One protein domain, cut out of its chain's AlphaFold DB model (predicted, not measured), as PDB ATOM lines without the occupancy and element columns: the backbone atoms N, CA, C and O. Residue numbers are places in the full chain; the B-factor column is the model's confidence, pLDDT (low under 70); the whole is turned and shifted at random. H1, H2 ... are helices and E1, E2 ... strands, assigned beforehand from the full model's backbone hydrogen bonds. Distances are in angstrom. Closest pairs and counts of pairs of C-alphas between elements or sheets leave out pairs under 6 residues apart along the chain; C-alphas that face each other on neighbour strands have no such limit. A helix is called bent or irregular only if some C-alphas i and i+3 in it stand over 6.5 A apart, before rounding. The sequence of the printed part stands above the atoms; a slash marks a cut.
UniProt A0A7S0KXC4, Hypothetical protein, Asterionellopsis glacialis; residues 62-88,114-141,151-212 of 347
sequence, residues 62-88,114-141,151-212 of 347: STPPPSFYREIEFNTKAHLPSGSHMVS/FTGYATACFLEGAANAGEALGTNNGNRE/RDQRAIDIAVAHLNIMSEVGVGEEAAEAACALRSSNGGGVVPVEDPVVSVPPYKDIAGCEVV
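This is residues 62 to 88, 114 to 141 and 151 to 212 of the 347 residues of the protein "Hypothetical protein" of Asterionellopsis glacialis (UniProt A0A7S0KXC4). One helix, H4, runs through the middle, with the pair H1 and H5 side by side along one flank of it and the small strand hairpin E1 and E2 along the other. H3 starts beside H1 and H4 and reaches away past the hairpin, while the short H2 folds back at the end of H1. The printed part has 117 residues, with five named helices followed by two named strands, H1 H2 H3 H4 H5 E1 E2; the sheet has the order E1 - E2 and is antiparallel, and the class is mostly helix. The whole is compact, with a radius of gyration of the C-alphas of 13.8 A and spans of 41 by 36 by 26 A.

H1, residues 67 to 79, is the hub, touching four other helices. With residues 73 to 77 alone it touches H2, residues 81 to 86, in a helical hairpin at a steep tilt of 44 degrees, the C-alphas of Lys 77 and Ser 84 being closest at 5.0 A. H1 also forms a bundle, three helices that touch one another, with H3, residues 117 to 133, and H4, residues 153 to 169. Each of these three pairs only just touches, with 3 pairs of C-alphas within 8 A; the closest are those of Ile 72 and Tyr 117, 6.4 A, Ile 72 and His 162, 6.9 A, and Ala 120 and Leu 163, 6.5 A. H5, residues 173 to 181, touches H1 at a shallow tilt of 8 degrees, the same way, closest at Phe 68 and Ala 176, 4.1 A between C-alphas. H4 and H5 are a helical hairpin at a shallow tilt of 31 degrees, closest at the C-alphas of Val 169 and Ala 175, 5.5 A. E1, residues 197 to 203, and E2, residues 207 to 212, form an antiparallel hairpin, with N 198 and O 211 at 2.9 A and N 203 and O 207 at 2.8 A within hydrogen-bond range. The closest C-alphas of H4 and E1 are those of Ser 167 and Tyr 203, 4.4 A; of H3 and E2, those of Ala 127 and Ala 207, 4.9 A. H1 is apart from both strands. Every O i to N i+4 pair is within hydrogen-bond range in H1, H3, H4 and H5; in H2 0 of 2 are, beside 2 of 3 O i to N i+3 pairs.

H1 begins at C-alpha 67 (133.114, 138.285, 110.262) and is 18.7 A long. H2 is irregular, with C-alphas 82 and 85 7.6 A apart. H3 measures 24.6 A, H4 24.4 A and H5 12.5 A from first to last C-alpha. E1 measures 17.4 A and E2 16.4 A, ending at C-alpha 212 (115.503, 120.334, 117.448).

The two C-alphas farthest apart, those of Leu 133 and Ser 185, are 42.7 A apart. Residues 89 to 113 and 142 to 150 are not printed, with gaps of 10.0 A and 23.8 A between the C-alphas at each cut. The link from H5 to E1, residues 182 to 196, is long. Mean pLDDT of the printed part is 93.8, and residues 185 to 188 are under 70.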
ATOM      1  N   SER A  62     143.979 138.018 121.017       89.88
ATOM      2  CA  SER A  62     143.402 136.842 120.365       89.88
ATOM      3  C   SER A  62     143.124 137.132 118.892       89.88
ATOM      4  O   SER A  62     142.806 138.260 118.517       89.88
ATOM      5  N   THR A  63     143.209 136.108 118.041       91.31
ATOM      6  CA  THR A  63     142.774 136.235 116.644       91.31
ATOM      7  C   THR A  63     141.276 136.556 116.610       91.31
ATOM      8  O   THR A  63     140.501 135.845 117.262       91.31
ATOM      9  N   PRO A  64     140.838 137.594 115.875       90.31
ATOM     10  CA  PRO A  64     139.419 137.902 115.767       90.31
ATOM     11  C   PRO A  64     138.664 136.736 115.108       90.31
ATOM     12  O   PRO A  64     139.209 136.089 114.206       90.31
ATOM     13  N   PRO A  65     137.417 136.449 115.527       93.62
ATOM     14  CA  PRO A  65     136.596 135.466 114.838       93.62
ATOM     15  C   PRO A  65     136.287 135.937 113.404       93.62
ATOM     16  O   PRO A  65     136.286 137.145 113.144       93.62
ATOM     17  N   PRO A  66     135.976 135.009 112.482       95.94
ATOM     18  CA  PRO A  66     135.452 135.358 111.167       95.94
ATOM     19  C   PRO A  66     134.250 136.313 111.253       95.94
ATOM     20  O   PRO A  66     133.452 136.243 112.192       95.94
ATOM     21  N   SER A  67     134.112 137.204 110.268       95.56
ATOM     22  CA  SER A  67     133.114 138.285 110.262       95.56
ATOM     23  C   SER A  67     131.678 137.790 110.428       95.56
ATOM     24  O   SER A  67     130.883 138.465 111.077       95.56
ATOM     25  N   PHE A  68     131.364 136.595 109.922       97.69
ATOM     26  CA  PHE A  68     130.054 135.959 110.059       97.69
ATOM     27  C   PHE A  68     129.552 135.890 111.513       97.69
ATOM     28  O   PHE A  68     128.393 136.192 111.788       97.69
ATOM     29  N   TYR A  69     130.425 135.584 112.476       97.88
ATOM     30  CA  TYR A  69     130.038 135.484 113.887       97.88
ATOM     31  C   TYR A  69     129.541 136.815 114.459       97.88
ATOM     32  O   TYR A  69     128.594 136.855 115.245       97.88
ATOM     33  N   ARG A  70     130.133 137.930 114.020       96.19
ATOM     34  CA  ARG A  70     129.689 139.270 114.417       96.19
ATOM     35  C   ARG A  70     128.284 139.574 113.896       96.19
ATOM     36  O   ARG A  70     127.494 140.236 114.566       96.19
ATOM     37  N   GLU A  71     127.963 139.065 112.715       97.38
ATOM     38  CA  GLU A  71     126.652 139.237 112.099       97.38
ATOM     39  C   GLU A  71     125.561 138.462 112.843       97.38
ATOM     40  O   GLU A  71     124.463 138.993 113.012       97.38
ATOM     41  N   ILE A  72     125.878 137.289 113.408       98.06
ATOM     42  CA  ILE A  72     124.974 136.576 114.329       98.06
ATOM     43  C   ILE A  72     124.654 137.442 115.556       98.06
ATOM     44  O   ILE A  72     123.487 137.554 115.947       98.06
ATOM     45  N   GLU A  73     125.654 138.088 116.164       97.06
ATOM     46  CA  GLU A  73     125.436 138.987 117.308       97.06
ATOM     47  C   GLU A  73     124.529 140.171 116.930       97.06
ATOM     48  O   GLU A  73     123.579 140.498 117.653       97.06
ATOM     49  N   PHE A  74     124.770 140.794 115.773       96.19
ATOM     50  CA  PHE A  74     123.949 141.901 115.279       96.19
ATOM     51  C   PHE A  74     122.519 141.485 114.941       96.19
ATOM     52  O   PHE A  74     121.580 142.189 115.318       96.19
ATOM     53  N   ASN A  75     122.332 140.335 114.298       96.62
ATOM     54  CA  ASN A  75     121.012 139.785 114.008       96.62
ATOM     55  C   ASN A  75     120.263 139.441 115.292       96.62
ATOM     56  O   ASN A  75     119.090 139.779 115.429       96.62
ATOM     57  N   THR A  76     120.950 138.864 116.278       96.06
ATOM     58  CA  THR A  76     120.364 138.595 117.595       96.06
ATOM     59  C   THR A  76     119.907 139.887 118.263       96.06
ATOM     60  O   THR A  76     118.799 139.961 118.786       96.06
ATOM     61  N   LYS A  77     120.727 140.943 118.219       95.69
ATOM     62  CA  LYS A  77     120.362 142.254 118.767       95.69
ATOM     63  C   LYS A  77     119.178 142.892 118.038       95.69
ATOM     64  O   LYS A  77     118.362 143.537 118.691       95.69
ATOM     65  N   ALA A  78     119.087 142.726 116.721       94.00
ATOM     66  CA  ALA A  78     118.002 143.271 115.913       94.00
ATOM     67  C   ALA A  78     116.674 142.529 116.145       94.00
ATOM     68  O   ALA A  78     115.647 143.166 116.370       94.00
ATOM     69  N   HIS A  79     116.704 141.195 116.136       92.81
ATOM     70  CA  HIS A  79     115.502 140.355 116.168       92.81
ATOM     71  C   HIS A  79     115.060 139.974 117.588       92.81
ATOM     72  O   HIS A  79     113.864 139.846 117.853       92.81
ATOM     73  N   LEU A  80     116.000 139.837 118.529       93.50
ATOM     74  CA  LEU A  80     115.764 139.462 119.931       93.50
ATOM     75  C   LEU A  80     116.513 140.399 120.906       93.50
ATOM     76  O   LEU A  80     117.344 139.951 121.706       93.50
ATOM     77  N   PRO A  81     116.205 141.712 120.918       91.88
ATOM     78  CA  PRO A  81     116.975 142.712 121.663       91.88
ATOM     79  C   PRO A  81     117.065 142.427 123.168       91.88
ATOM     80  O   PRO A  81     118.131 142.599 123.764       91.88
ATOM     81  N   SER A  82     115.985 141.935 123.787       89.62
ATOM     82  CA  SER A  82     115.955 141.590 125.215       89.62
ATOM     83  C   SER A  82     116.835 140.389 125.576       89.62
ATOM     84  O   SER A  82     117.264 140.285 126.724       89.62
ATOM     85  N   GLY A  83     117.116 139.506 124.615       88.19
ATOM     86  CA  GLY A  83     117.926 138.298 124.779       88.19
ATOM     87  C   GLY A  83     119.363 138.424 124.273       88.19
ATOM     88  O   GLY A  83     120.153 137.518 124.484       88.19
ATOM     89  N   SER A  84     119.733 139.541 123.643       90.25
ATOM     90  CA  SER A  84     121.046 139.725 122.995       90.25
ATOM     91  C   SER A  84     122.268 139.494 123.891       90.25
ATOM     92  O   SER A  84     123.324 139.097 123.409       90.25
ATOM     93  N   HIS A  85     122.125 139.684 125.200       88.00
ATOM     94  CA  HIS A  85     123.177 139.427 126.183       88.00
ATOM     95  C   HIS A  85     123.459 137.931 126.427       88.00
ATOM     96  O   HIS A  85     124.462 137.620 127.062       88.00
ATOM     97  N   MET A  86     122.593 137.030 125.950       90.50
ATOM     98  CA  MET A  86     122.724 135.574 126.106       90.50
ATOM     99  C   MET A  86     123.660 134.942 125.062       90.50
ATOM    100  O   MET A  86     123.915 133.749 125.110       90.50
ATOM    101  N   VAL A  87     124.191 135.715 124.109       94.12
ATOM    102  CA  VAL A  87     125.117 135.190 123.094       94.12
ATOM    103  C   VAL A  87     126.504 134.937 123.697       94.12
ATOM    104  O   VAL A  87     127.088 135.826 124.328       94.12
ATOM    105  N   SER A  88     127.072 133.755 123.432       92.38
ATOM    106  CA  SER A  88     128.396 133.332 123.921       92.38
ATOM    107  C   SER A  88     129.546 134.231 123.450       92.38
ATOM    108  O   SER A  88     130.535 134.381 124.161       92.38
ATOM    109  N   PHE A 114     119.648 128.938 121.326       97.81
ATOM    110  CA  PHE A 114     119.293 130.337 121.139       97.81
ATOM    111  C   PHE A 114     119.327 130.732 119.650       97.81
ATOM    112  O   PHE A 114     118.628 130.128 118.845       97.81
ATOM    113  N   THR A 115     120.115 131.736 119.259       98.06
ATOM    114  CA  THR A 115     120.241 132.201 117.865       98.06
ATOM    115  C   THR A 115     121.381 131.539 117.082       98.06
ATOM    116  O   THR A 115     121.744 132.015 116.003       98.06
ATOM    117  N   GLY A 116     121.949 130.445 117.603       98.19
ATOM    118  CA  GLY A 116     122.870 129.566 116.878       98.19
ATOM    119  C   GLY A 116     124.345 129.971 116.905       98.19
ATOM    120  O   GLY A 116     125.134 129.409 116.152       98.19
ATOM    121  N   TYR A 117     124.758 130.929 117.742       98.69
ATOM    122  CA  TYR A 117     126.165 131.359 117.803       98.69
ATOM    123  C   TYR A 117     127.097 130.233 118.282       98.69
ATOM    124  O   TYR A 117     128.102 129.936 117.633       98.69
ATOM    125  N   ALA A 118     126.778 129.607 119.421       98.56
ATOM    126  CA  ALA A 118     127.552 128.488 119.955       98.56
ATOM    127  C   ALA A 118     127.424 127.252 119.053       98.56
ATOM    128  O   ALA A 118     128.439 126.639 118.732       98.56
ATOM    129  N   THR A 119     126.227 126.979 118.528       98.81
ATOM    130  CA  THR A 119     125.990 125.940 117.517       98.81
ATOM    131  C   THR A 119     126.907 126.087 116.305       98.81
ATOM    132  O   THR A 119     127.560 125.124 115.921       98.81
ATOM    133  N   ALA A 120     127.019 127.289 115.726       98.81
ATOM    134  CA  ALA A 120     127.916 127.562 114.604       98.81
ATOM    135  C   ALA A 120     129.388 127.320 114.987       98.81
ATOM    136  O   ALA A 120     130.132 126.691 114.237       98.81
ATOM    137  N   CYS A 121     129.794 127.731 116.196       98.81
ATOM    138  CA  CYS A 121     131.140 127.465 116.709       98.81
ATOM    139  C   CYS A 121     131.421 125.958 116.827       98.81
ATOM    140  O   CYS A 121     132.509 125.506 116.453       98.81
ATOM    141  N   PHE A 122     130.458 125.185 117.338       98.81
ATOM    142  CA  PHE A 122     130.552 123.731 117.440       98.81
ATOM    143  C   PHE A 122     130.538 123.056 116.076       98.81
ATOM    144  O   PHE A 122     131.312 122.128 115.882       98.81
ATOM    145  N   LEU A 123     129.729 123.530 115.131       98.62
ATOM    146  CA  LEU A 123     129.656 122.989 113.776       98.62
ATOM    147  C   LEU A 123     130.967 123.211 113.014       98.62
ATOM    148  O   LEU A 123     131.468 122.291 112.367       98.62
ATOM    149  N   GLU A 124     131.582 124.390 113.161       98.62
ATOM    150  CA  GLU A 124     132.923 124.656 112.628       98.62
ATOM    151  C   GLU A 124     133.948 123.702 113.252       98.62
ATOM    152  O   GLU A 124     134.759 123.105 112.546       98.62
ATOM    153  N   GLY A 125     133.897 123.521 114.574       98.50
ATOM    154  CA  GLY A 125     134.824 122.640 115.278       98.50
ATOM    155  C   GLY A 125     134.638 121.166 114.923       98.50
ATOM    156  O   GLY A 125     135.616 120.463 114.692       98.50
ATOM    157  N   ALA A 126     133.395 120.706 114.807       98.31
ATOM    158  CA  ALA A 126     133.052 119.369 114.345       98.31
ATOM    159  C   ALA A 126     133.604 119.116 112.935       98.31
ATOM    160  O   ALA A 126     134.236 118.088 112.702       98.31
ATOM    161  N   ALA A 127     133.447 120.076 112.017       98.25
ATOM    162  CA  ALA A 127     134.014 119.969 110.677       98.25
ATOM    163  C   ALA A 127     135.548 119.896 110.696       98.25
ATOM    164  O   ALA A 127     136.121 119.071 109.991       98.25
ATOM    165  N   ASN A 128     136.218 120.685 111.542       98.12
ATOM    166  CA  ASN A 128     137.675 120.617 111.691       98.12
ATOM    167  C   ASN A 128     138.141 119.255 112.243       98.12
ATOM    168  O   ASN A 128     139.141 118.712 111.775       98.12
ATOM    169  N   ALA A 129     137.419 118.686 113.216       97.25
ATOM    170  CA  ALA A 129     137.702 117.343 113.725       97.25
ATOM    171  C   ALA A 129     137.520 116.289 112.621       97.25
ATOM    172  O   ALA A 129     138.384 115.439 112.421       97.25
ATOM    173  N   GLY A 130     136.434 116.388 111.852       96.88
ATOM    174  CA  GLY A 130     136.172 115.505 110.719       96.88
ATOM    175  C   GLY A 130     137.231 115.570 109.626       96.88
ATOM    176  O   GLY A 130     137.678 114.531 109.143       96.88
ATOM    177  N   GLU A 131     137.677 116.778 109.283       97.12
ATOM    178  CA  GLU A 131     138.762 117.015 108.331       97.12
ATOM    179  C   GLU A 131     140.061 116.344 108.797       97.12
ATOM    180  O   GLU A 131     140.697 115.623 108.027       97.12
ATOM    181  N   ALA A 132     140.416 116.494 110.078       96.31
ATOM    182  CA  ALA A 132     141.599 115.861 110.660       96.31
ATOM    183  C   ALA A 132     141.529 114.321 110.658       96.31
ATOM    184  O   ALA A 132     142.560 113.654 110.551       96.31
ATOM    185  N   LEU A 133     140.324 113.755 110.763       94.31
ATOM    186  CA  LEU A 133     140.078 112.310 110.743       94.31
ATOM    187  C   LEU A 133     139.899 111.745 109.326       94.31
ATOM    188  O   LEU A 133     139.851 110.526 109.159       94.31
ATOM    189  N   GLY A 134     139.778 112.604 108.310       94.31
ATOM    190  CA  GLY A 134     139.436 112.191 106.949       94.31
ATOM    191  C   GLY A 134     138.017 111.625 106.821       94.31
ATOM    192  O   GLY A 134     137.759 110.823 105.924       94.31
ATOM    193  N   THR A 135     137.101 112.006 107.715       89.31
ATOM    194  CA  THR A 135     135.686 111.614 107.656       89.31
ATOM    195  C   THR A 135     134.870 112.676 106.930       89.31
ATOM    196  O   THR A 135     135.054 113.866 107.172       89.31
ATOM    197  N   ASN A 136     133.932 112.249 106.092       83.62
ATOM    198  CA  ASN A 136     132.952 113.107 105.429       83.62
ATOM    199  C   ASN A 136     131.527 112.610 105.724       83.62
ATOM    200  O   ASN A 136     131.356 111.543 106.316       83.62
ATOM    201  N   ASN A 137     130.511 113.371 105.308       83.31
ATOM    202  CA  ASN A 137     129.093 112.997 105.429       83.31
ATOM    203  C   ASN A 137     128.578 112.813 106.868       83.31
ATOM    204  O   ASN A 137     127.755 111.933 107.133       83.31
ATOM    205  N   GLY A 138     129.049 113.640 107.796       89.94
ATOM    206  CA  GLY A 138     128.583 113.650 109.172       89.94
ATOM    207  C   GLY A 138     127.070 113.852 109.288       89.94
ATOM    208  O   GLY A 138     126.484 114.713 108.637       89.94
ATOM    209  N   ASN A 139     126.428 113.017 110.099       90.00
ATOM    210  CA  ASN A 139     124.989 112.989 110.324       90.00
ATOM    211  C   ASN A 139     124.665 112.325 111.679       90.00
ATOM    212  O   ASN A 139     125.554 111.940 112.450       90.00
ATOM    213  N   ARG A 140     123.371 112.177 111.980       87.19
ATOM    214  CA  ARG A 140     122.900 111.580 113.236       87.19
ATOM    215  C   ARG A 140     123.440 110.162 113.460       87.19
ATOM    216  O   ARG A 140     123.801 109.841 114.590       87.19
ATOM    217  N   GLU A 141     123.549 109.350 112.412       84.56
ATOM    218  CA  GLU A 141     123.982 107.945 112.469       84.56
ATOM    219  C   GLU A 141     125.510 107.774 112.518       84.56
ATOM    220  O   GLU A 141     125.993 106.748 112.995       84.56
ATOM    221  N   ARG A 151     113.790 125.747 122.731       96.19
ATOM    222  CA  ARG A 151     112.349 125.843 122.983       96.19
ATOM    223  C   ARG A 151     111.687 127.034 122.299       96.19
ATOM    224  O   ARG A 151     110.508 126.959 121.952       96.19
ATOM    225  N   ASP A 152     112.394 128.157 122.161       95.94
ATOM    226  CA  ASP A 152     111.838 129.388 121.600       95.94
ATOM    227  C   ASP A 152     111.878 129.326 120.072       95.94
ATOM    228  O   ASP A 152     112.942 129.357 119.458       95.94
ATOM    229  N   GLN A 153     110.697 129.273 119.449       96.44
ATOM    230  CA  GLN A 153     110.574 129.179 117.994       96.44
ATOM    231  C   GLN A 153     111.285 130.323 117.264       96.44
ATOM    232  O   GLN A 153     111.919 130.088 116.245       96.44
ATOM    233  N   ARG A 154     111.221 131.556 117.780       95.81
ATOM    234  CA  ARG A 154     111.844 132.695 117.090       95.81
ATOM    235  C   ARG A 154     113.361 132.584 117.124       95.81
ATOM    236  O   ARG A 154     114.018 132.982 116.170       95.81
ATOM    237  N   ALA A 155     113.913 132.071 118.222       97.25
ATOM    238  CA  ALA A 155     115.338 131.793 118.323       97.25
ATOM    239  C   ALA A 155     115.758 130.708 117.314       97.25
ATOM    240  O   ALA A 155     116.720 130.923 116.579       97.25
ATOM    241  N   ILE A 156     114.969 129.630 117.191       98.19
ATOM    242  CA  ILE A 156     115.166 128.565 116.192       98.19
ATOM    243  C   ILE A 156     115.162 129.124 114.769       98.19
ATOM    244  O   ILE A 156     116.093 128.847 114.018       98.19
ATOM    245  N   ASP A 157     114.162 129.933 114.403       97.81
ATOM    246  CA  ASP A 157     114.055 130.499 113.053       97.81
ATOM    247  C   ASP A 157     115.331 131.286 112.686       97.81
ATOM    248  O   ASP A 157     115.892 131.135 111.599       97.81
ATOM    249  N   ILE A 158     115.843 132.090 113.629       97.81
ATOM    250  CA  ILE A 158     117.081 132.865 113.463       97.81
ATOM    251  C   ILE A 158     118.306 131.942 113.381       97.81
ATOM    252  O   ILE A 158     119.170 132.147 112.528       97.81
ATOM    253  N   ALA A 159     118.395 130.938 114.258       98.50
ATOM    254  CA  ALA A 159     119.505 129.990 114.287       98.50
ATOM    255  C   ALA A 159     119.607 129.205 112.977       98.50
ATOM    256  O   ALA A 159     120.685 129.137 112.393       98.50
ATOM    257  N   VAL A 160     118.489 128.675 112.474       98.56
ATOM    258  CA  VAL A 160     118.448 127.947 111.200       98.56
ATOM    259  C   VAL A 160     118.877 128.846 110.043       98.56
ATOM    260  O   VAL A 160     119.675 128.418 109.212       98.56
ATOM    261  N   ALA A 161     118.424 130.104 110.005       97.94
ATOM    262  CA  ALA A 161     118.852 131.047 108.972       97.94
ATOM    263  C   ALA A 161     120.377 131.258 108.981       97.94
ATOM    264  O   ALA A 161     121.012 131.211 107.928       97.94
ATOM    265  N   HIS A 162     120.988 131.428 110.159       98.50
ATOM    266  CA  HIS A 162     122.445 131.528 110.277       98.50
ATOM    267  C   HIS A 162     123.156 130.240 109.850       98.50
ATOM    268  O   HIS A 162     124.126 130.297 109.098       98.50
ATOM    269  N   LEU A 163     122.687 129.081 110.312       98.62
ATOM    270  CA  LEU A 163     123.340 127.797 110.056       98.62
ATOM    271  C   LEU A 163     123.246 127.378 108.581       98.62
ATOM    272  O   LEU A 163     124.207 126.820 108.055       98.62
ATOM    273  N   ASN A 164     122.150 127.704 107.890       98.25
ATOM    274  CA  ASN A 164     122.039 127.508 106.442       98.25
ATOM    275  C   ASN A 164     123.047 128.379 105.683       98.25
ATOM    276  O   ASN A 164     123.796 127.854 104.866       98.25
ATOM    277  N   ILE A 165     123.153 129.673 106.020       98.12
ATOM    278  CA  ILE A 165     124.168 130.567 105.430       98.12
ATOM    279  C   ILE A 165     125.574 130.008 105.664       98.12
ATOM    280  O   ILE A 165     126.370 129.910 104.733       98.12
ATOM    281  N   MET A 166     125.874 129.595 106.899       98.31
ATOM    282  CA  MET A 166     127.166 129.002 107.231       98.31
ATOM    283  C   MET A 166     127.471 127.767 106.380       98.31
ATOM    284  O   MET A 166     128.604 127.580 105.936       98.31
ATOM    285  N   SER A 167     126.467 126.924 106.164       97.38
ATOM    286  CA  SER A 167     126.616 125.670 105.428       97.38
ATOM    287  C   SER A 167     126.804 125.896 103.930       97.38
ATOM    288  O   SER A 167     127.611 125.206 103.315       97.38
ATOM    289  N   GLU A 168     126.124 126.892 103.364       96.25
ATOM    290  CA  GLU A 168     126.184 127.220 101.937       96.25
ATOM    291  C   GLU A 168     127.456 127.986 101.548       96.25
ATOM    292  O   GLU A 168     128.079 127.663 100.536       96.25
ATOM    293  N   VAL A 169     127.849 128.997 102.331       95.56
ATOM    294  CA  VAL A 169     128.908 129.955 101.943       95.56
ATOM    295  C   VAL A 169     130.036 130.101 102.970       95.56
ATOM    296  O   VAL A 169     131.016 130.814 102.751       95.56
ATOM    297  N   GLY A 170     129.959 129.404 104.102       97.00
ATOM    298  CA  GLY A 170     131.015 129.384 105.110       97.00
ATOM    299  C   GLY A 170     130.920 130.479 106.161       97.00
ATOM    300  O   GLY A 170     129.844 130.869 106.585       97.00
ATOM    301  N   VAL A 171     132.067 130.940 106.661       97.44
ATOM    302  CA  VAL A 171     132.131 131.906 107.781       97.44
ATOM    303  C   VAL A 171     132.838 133.215 107.403       97.44
ATOM    304  O   VAL A 171     133.088 134.062 108.260       97.44
ATOM    305  N   GLY A 172     133.194 133.374 106.125       94.94
ATOM    306  CA  GLY A 172     133.940 134.520 105.601       94.94
ATOM    307  C   GLY A 172     133.090 135.775 105.366       94.94
ATOM    308  O   GLY A 172     132.008 135.940 105.928       94.94
ATOM    309  N   GLU A 173     133.596 136.671 104.519       95.44
ATOM    310  CA  GLU A 173     132.931 137.940 104.181       95.44
ATOM    311  C   GLU A 173     131.595 137.721 103.458       95.44
ATOM    312  O   GLU A 173     130.602 138.332 103.836       95.44
ATOM    313  N   GLU A 174     131.528 136.780 102.512       95.69
ATOM    314  CA  GLU A 174     130.290 136.441 101.792       95.69
ATOM    315  C   GLU A 174     129.174 135.973 102.743       95.69
ATOM    316  O   GLU A 174     128.040 136.450 102.684       95.69
ATOM    317  N   ALA A 175     129.514 135.111 103.703       96.56
ATOM    318  CA  ALA A 175     128.591 134.684 104.750       96.56
ATOM    319  C   ALA A 175     128.149 135.846 105.648       96.56
ATOM    320  O   ALA A 175     126.995 135.904 106.075       96.56
ATOM    321  N   ALA A 176     129.050 136.787 105.933       96.81
ATOM    322  CA  ALA A 176     128.721 137.980 106.700       96.81
ATOM    323  C   ALA A 176     127.750 138.898 105.938       96.81
ATOM    324  O   ALA A 176     126.792 139.394 106.528       96.81
ATOM    325  N   GLU A 177     127.932 139.084 104.631       95.56
ATOM    326  CA  GLU A 177     127.000 139.844 103.791       95.56
ATOM    327  C   GLU A 177     125.613 139.188 103.749       95.56
ATOM    328  O   GLU A 177     124.601 139.859 103.985       95.56
ATOM    329  N   ALA A 178     125.558 137.868 103.546       95.25
ATOM    330  CA  ALA A 178     124.314 137.101 103.572       95.25
ATOM    331  C   ALA A 178     123.615 137.190 104.942       95.25
ATOM    332  O   ALA A 178     122.414 137.459 105.020       95.25
ATOM    333  N   ALA A 179     124.362 137.050 106.042       96.06
ATOM    334  CA  ALA A 179     123.822 137.196 107.390       96.06
ATOM    335  C   ALA A 179     123.357 138.635 107.668       96.06
ATOM    336  O   ALA A 179     122.315 138.830 108.292       96.06
ATOM    337  N   CYS A 180     124.064 139.651 107.169       95.75
ATOM    338  CA  CYS A 180     123.658 141.052 107.272       95.75
ATOM    339  C   CYS A 180     122.317 141.328 106.574       95.75
ATOM    340  O   CYS A 180     121.510 142.139 107.049       95.75
ATOM    341  N   ALA A 181     122.039 140.632 105.470       94.81
ATOM    342  CA  ALA A 181     120.773 140.763 104.762       94.81
ATOM    343  C   ALA A 181     119.569 140.342 105.626       94.81
ATOM    344  O   ALA A 181     118.526 140.979 105.519       94.81
ATOM    345  N   LEU A 182     119.718 139.388 106.559       93.88
ATOM    346  CA  LEU A 182     118.624 138.892 107.420       93.88
ATOM    347  C   LEU A 182     117.949 139.967 108.284       93.88
ATOM    348  O   LEU A 182     116.826 139.772 108.753       93.88
ATOM    349  N   ARG A 183     118.625 141.090 108.543       92.19
ATOM    350  CA  ARG A 183     118.086 142.226 109.316       92.19
ATOM    351  C   ARG A 183     117.830 143.477 108.471       92.19
ATOM    352  O   ARG A 183     117.482 144.522 109.018       92.19
ATOM    353  N   SER A 184     118.034 143.396 107.158       81.88
ATOM    354  CA  SER A 184     117.817 144.509 106.233       81.88
ATOM    355  C   SER A 184     116.354 144.564 105.788       81.88
ATOM    356  O   SER A 184     115.720 143.539 105.567       81.88
ATOM    357  N   SER A 185     115.807 145.766 105.594       64.62
ATOM    358  CA  SER A 185     114.394 145.950 105.212       64.62
ATOM    359  C   SER A 185     114.043 145.453 103.801       64.62
ATOM    360  O   SER A 185     112.865 145.317 103.489       64.62
ATOM    361  N   ASN A 186     115.048 145.209 102.949       57.91
ATOM    362  CA  ASN A 186     114.888 144.905 101.521       57.91
ATOM    363  C   ASN A 186     115.410 143.509 101.109       57.91
ATOM    364  O   ASN A 186     115.494 143.248  99.912       57.91
ATOM    365  N   GLY A 187     115.791 142.621 102.038       52.62
ATOM    366  CA  GLY A 187     116.400 141.334 101.671       52.62
ATOM    367  C   GLY A 187     116.176 140.215 102.685       52.62
ATOM    368  O   GLY A 187     116.172 140.465 103.882       52.62
ATOM    369  N   GLY A 188     116.006 138.989 102.172       64.31
ATOM    370  CA  GLY A 188     116.113 137.701 102.875       64.31
ATOM    371  C   GLY A 188     115.059 137.410 103.938       64.31
ATOM    372  O   GLY A 188     114.289 136.469 103.788       64.31
ATOM    373  N   GLY A 189     115.017 138.227 104.993       82.94
ATOM    374  CA  GLY A 189     114.233 137.983 106.197       82.94
ATOM    375  C   GLY A 189     114.614 136.678 106.902       82.94
ATOM    376  O   GLY A 189     115.246 135.785 106.345       82.94
ATOM    377  N   VAL A 190     114.219 136.555 108.163       91.44
ATOM    378  CA  VAL A 190     114.234 135.255 108.835       91.44
ATOM    379  C   VAL A 190     112.957 134.527 108.428       91.44
ATOM    380  O   VAL A 190     111.858 135.030 108.673       91.44
ATOM    381  N   VAL A 191     113.104 133.380 107.769       91.69
ATOM    382  CA  VAL A 191     111.972 132.546 107.352       91.69
ATOM    383  C   VAL A 191     111.611 131.606 108.505       91.69
ATOM    384  O   VAL A 191     112.491 130.879 108.965       91.69
ATOM    385  N   PRO A 192     110.352 131.604 108.980       93.56
ATOM    386  CA  PRO A 192     109.925 130.679 110.020       93.56
ATOM    387  C   PRO A 192     110.058 129.222 109.580       93.56
ATOM    388  O   PRO A 192     109.690 128.885 108.452       93.56
ATOM    389  N   VAL A 193     110.528 128.360 110.479       93.31
ATOM    390  CA  VAL A 193     110.566 126.910 110.251       93.31
ATOM    391  C   VAL A 193     109.409 126.221 110.967       93.31
ATOM    392  O   VAL A 193     109.144 126.474 112.142       93.31
ATOM    393  N   GLU A 194     108.696 125.351 110.253       91.88
ATOM    394  CA  GLU A 194     107.535 124.633 110.800       91.88
ATOM    395  C   GLU A 194     107.917 123.283 111.422       91.88
ATOM    396  O   GLU A 194     107.305 122.862 112.408       91.88
ATOM    397  N   ASP A 195     108.940 122.621 110.875       93.50
ATOM    398  CA  ASP A 195     109.352 121.291 111.314       93.50
ATOM    399  C   ASP A 195     109.991 121.323 112.715       93.50
ATOM    400  O   ASP A 195     110.842 122.169 113.003       93.50
ATOM    401  N   PRO A 196     109.633 120.381 113.611       91.00
ATOM    402  CA  PRO A 196     110.199 120.315 114.958       91.00
ATOM    403  C   PRO A 196     111.655 119.828 114.976       91.00
ATOM    404  O   PRO A 196     112.329 119.963 115.993       91.00
ATOM    405  N   VAL A 197     112.135 119.241 113.880       95.56
ATOM    406  CA  VAL A 197     113.528 118.836 113.679       95.56
ATOM    407  C   VAL A 197     113.947 119.374 112.324       95.56
ATOM    408  O   VAL A 197     113.406 118.955 111.305       95.56
ATOM    409  N   VAL A 198     114.906 120.293 112.317       97.12
ATOM    410  CA  VAL A 198     115.427 120.901 111.094       97.12
ATOM    411  C   VAL A 198     116.850 120.416 110.871       97.12
ATOM    412  O   VAL A 198     117.756 120.754 111.634       97.12
ATOM    413  N   SER A 199     117.050 119.626 109.818       96.00
ATOM    414  CA  SER A 199     118.380 119.230 109.354       96.00
ATOM    415  C   SER A 199     118.968 120.345 108.493       96.00
ATOM    416  O   SER A 199     118.413 120.698 107.454       96.00
ATOM    417  N   VAL A 200     120.099 120.892 108.925       96.06
ATOM    418  CA  VAL A 200     120.877 121.876 108.164       96.06
ATOM    419  C   VAL A 200     121.776 121.119 107.174       96.06
ATOM    420  O   VAL A 200     122.309 120.065 107.544       96.06
ATOM    421  N   PRO A 201     121.972 121.615 105.934       95.62
ATOM    422  CA  PRO A 201     122.933 121.028 105.002       95.62
ATOM    423  C   PRO A 201     124.322 120.849 105.646       95.62
ATOM    424  O   PRO A 201     124.728 121.694 106.442       95.62
ATOM    425  N   PRO A 202     125.072 119.775 105.338       95.94
ATOM    426  CA  PRO A 202     126.367 119.550 105.972       95.94
ATOM    427  C   PRO A 202     127.370 120.678 105.702       95.94
ATOM    428  O   PRO A 202     127.636 121.037 104.555       95.94
ATOM    429  N   TYR A 203     128.000 121.191 106.756       97.81
ATOM    430  CA  TYR A 203     129.043 122.199 106.627       97.81
ATOM    431  C   TYR A 203     130.314 121.580 106.029       97.81
ATOM    432  O   TYR A 203     130.841 120.592 106.556       97.81
ATOM    433  N   LYS A 204     130.808 122.173 104.929       96.19
ATOM    434  CA  LYS A 204     131.949 121.689 104.124       96.19
ATOM    435  C   LYS A 204     131.801 120.239 103.622       96.19
ATOM    436  O   LYS A 204     132.812 119.573 103.434       96.19
ATOM    437  N   ASP A 205     130.577 119.722 103.484       95.19
ATOM    438  CA  ASP A 205     130.302 118.294 103.224       95.19
ATOM    439  C   ASP A 205     130.869 117.331 104.299       95.19
ATOM    440  O   ASP A 205     130.992 116.117 104.089       95.19
ATOM    441  N   ILE A 206     131.223 117.859 105.478       96.56
ATOM    442  CA  ILE A 206     131.886 117.111 106.553       96.56
ATOM    443  C   ILE A 206     130.973 116.933 107.758       96.56
ATOM    444  O   ILE A 206     130.807 115.801 108.207       96.56
ATOM    445  N   ALA A 207     130.419 118.016 108.302       97.69
ATOM    446  CA  ALA A 207     129.709 117.976 109.579       97.69
ATOM    447  C   ALA A 207     128.220 118.270 109.408       97.69
ATOM    448  O   ALA A 207     127.850 119.310 108.867       97.69
ATOM    449  N   GLY A 208     127.371 117.370 109.895       96.94
ATOM    450  CA  GLY A 208     125.923 117.568 109.908       96.94
ATOM    451  C   GLY A 208     125.467 118.378 111.117       96.94
ATOM    452  O   GLY A 208     126.133 118.396 112.155       96.94
ATOM    453  N   CYS A 209     124.299 119.009 111.008       98.06
ATOM    454  CA  CYS A 209     123.677 119.708 112.125       98.06
ATOM    455  C   CYS A 209     122.160 119.511 112.127       98.06
ATOM    456  O   CYS A 209     121.512 119.616 111.087       98.06
ATOM    457  N   GLU A 210     121.587 119.270 113.303       97.56
ATOM    458  CA  GLU A 210     120.140 119.255 113.513       97.56
ATOM    459  C   GLU A 210     119.748 120.218 114.629       97.56
ATOM    460  O   GLU A 210     120.245 120.120 115.754       97.56
ATOM    461  N   VAL A 211     118.819 121.119 114.313       98.19
ATOM    462  CA  VAL A 211     118.169 122.007 115.278       98.19
ATOM    463  C   VAL A 211     116.834 121.389 115.666       98.19
ATOM    464  O   VAL A 211     115.961 121.194 114.820       98.19
ATOM    465  N   VAL A 212     116.673 121.052 116.941       97.31
ATOM    466  CA  VAL A 212     115.503 120.334 117.448       97.31
ATOM    467  C   VAL A 212     114.723 121.218 118.404       97.31
ATOM    468  O   VAL A 212     115.222 121.657 119.442       97.31
TER     469      VAL A 212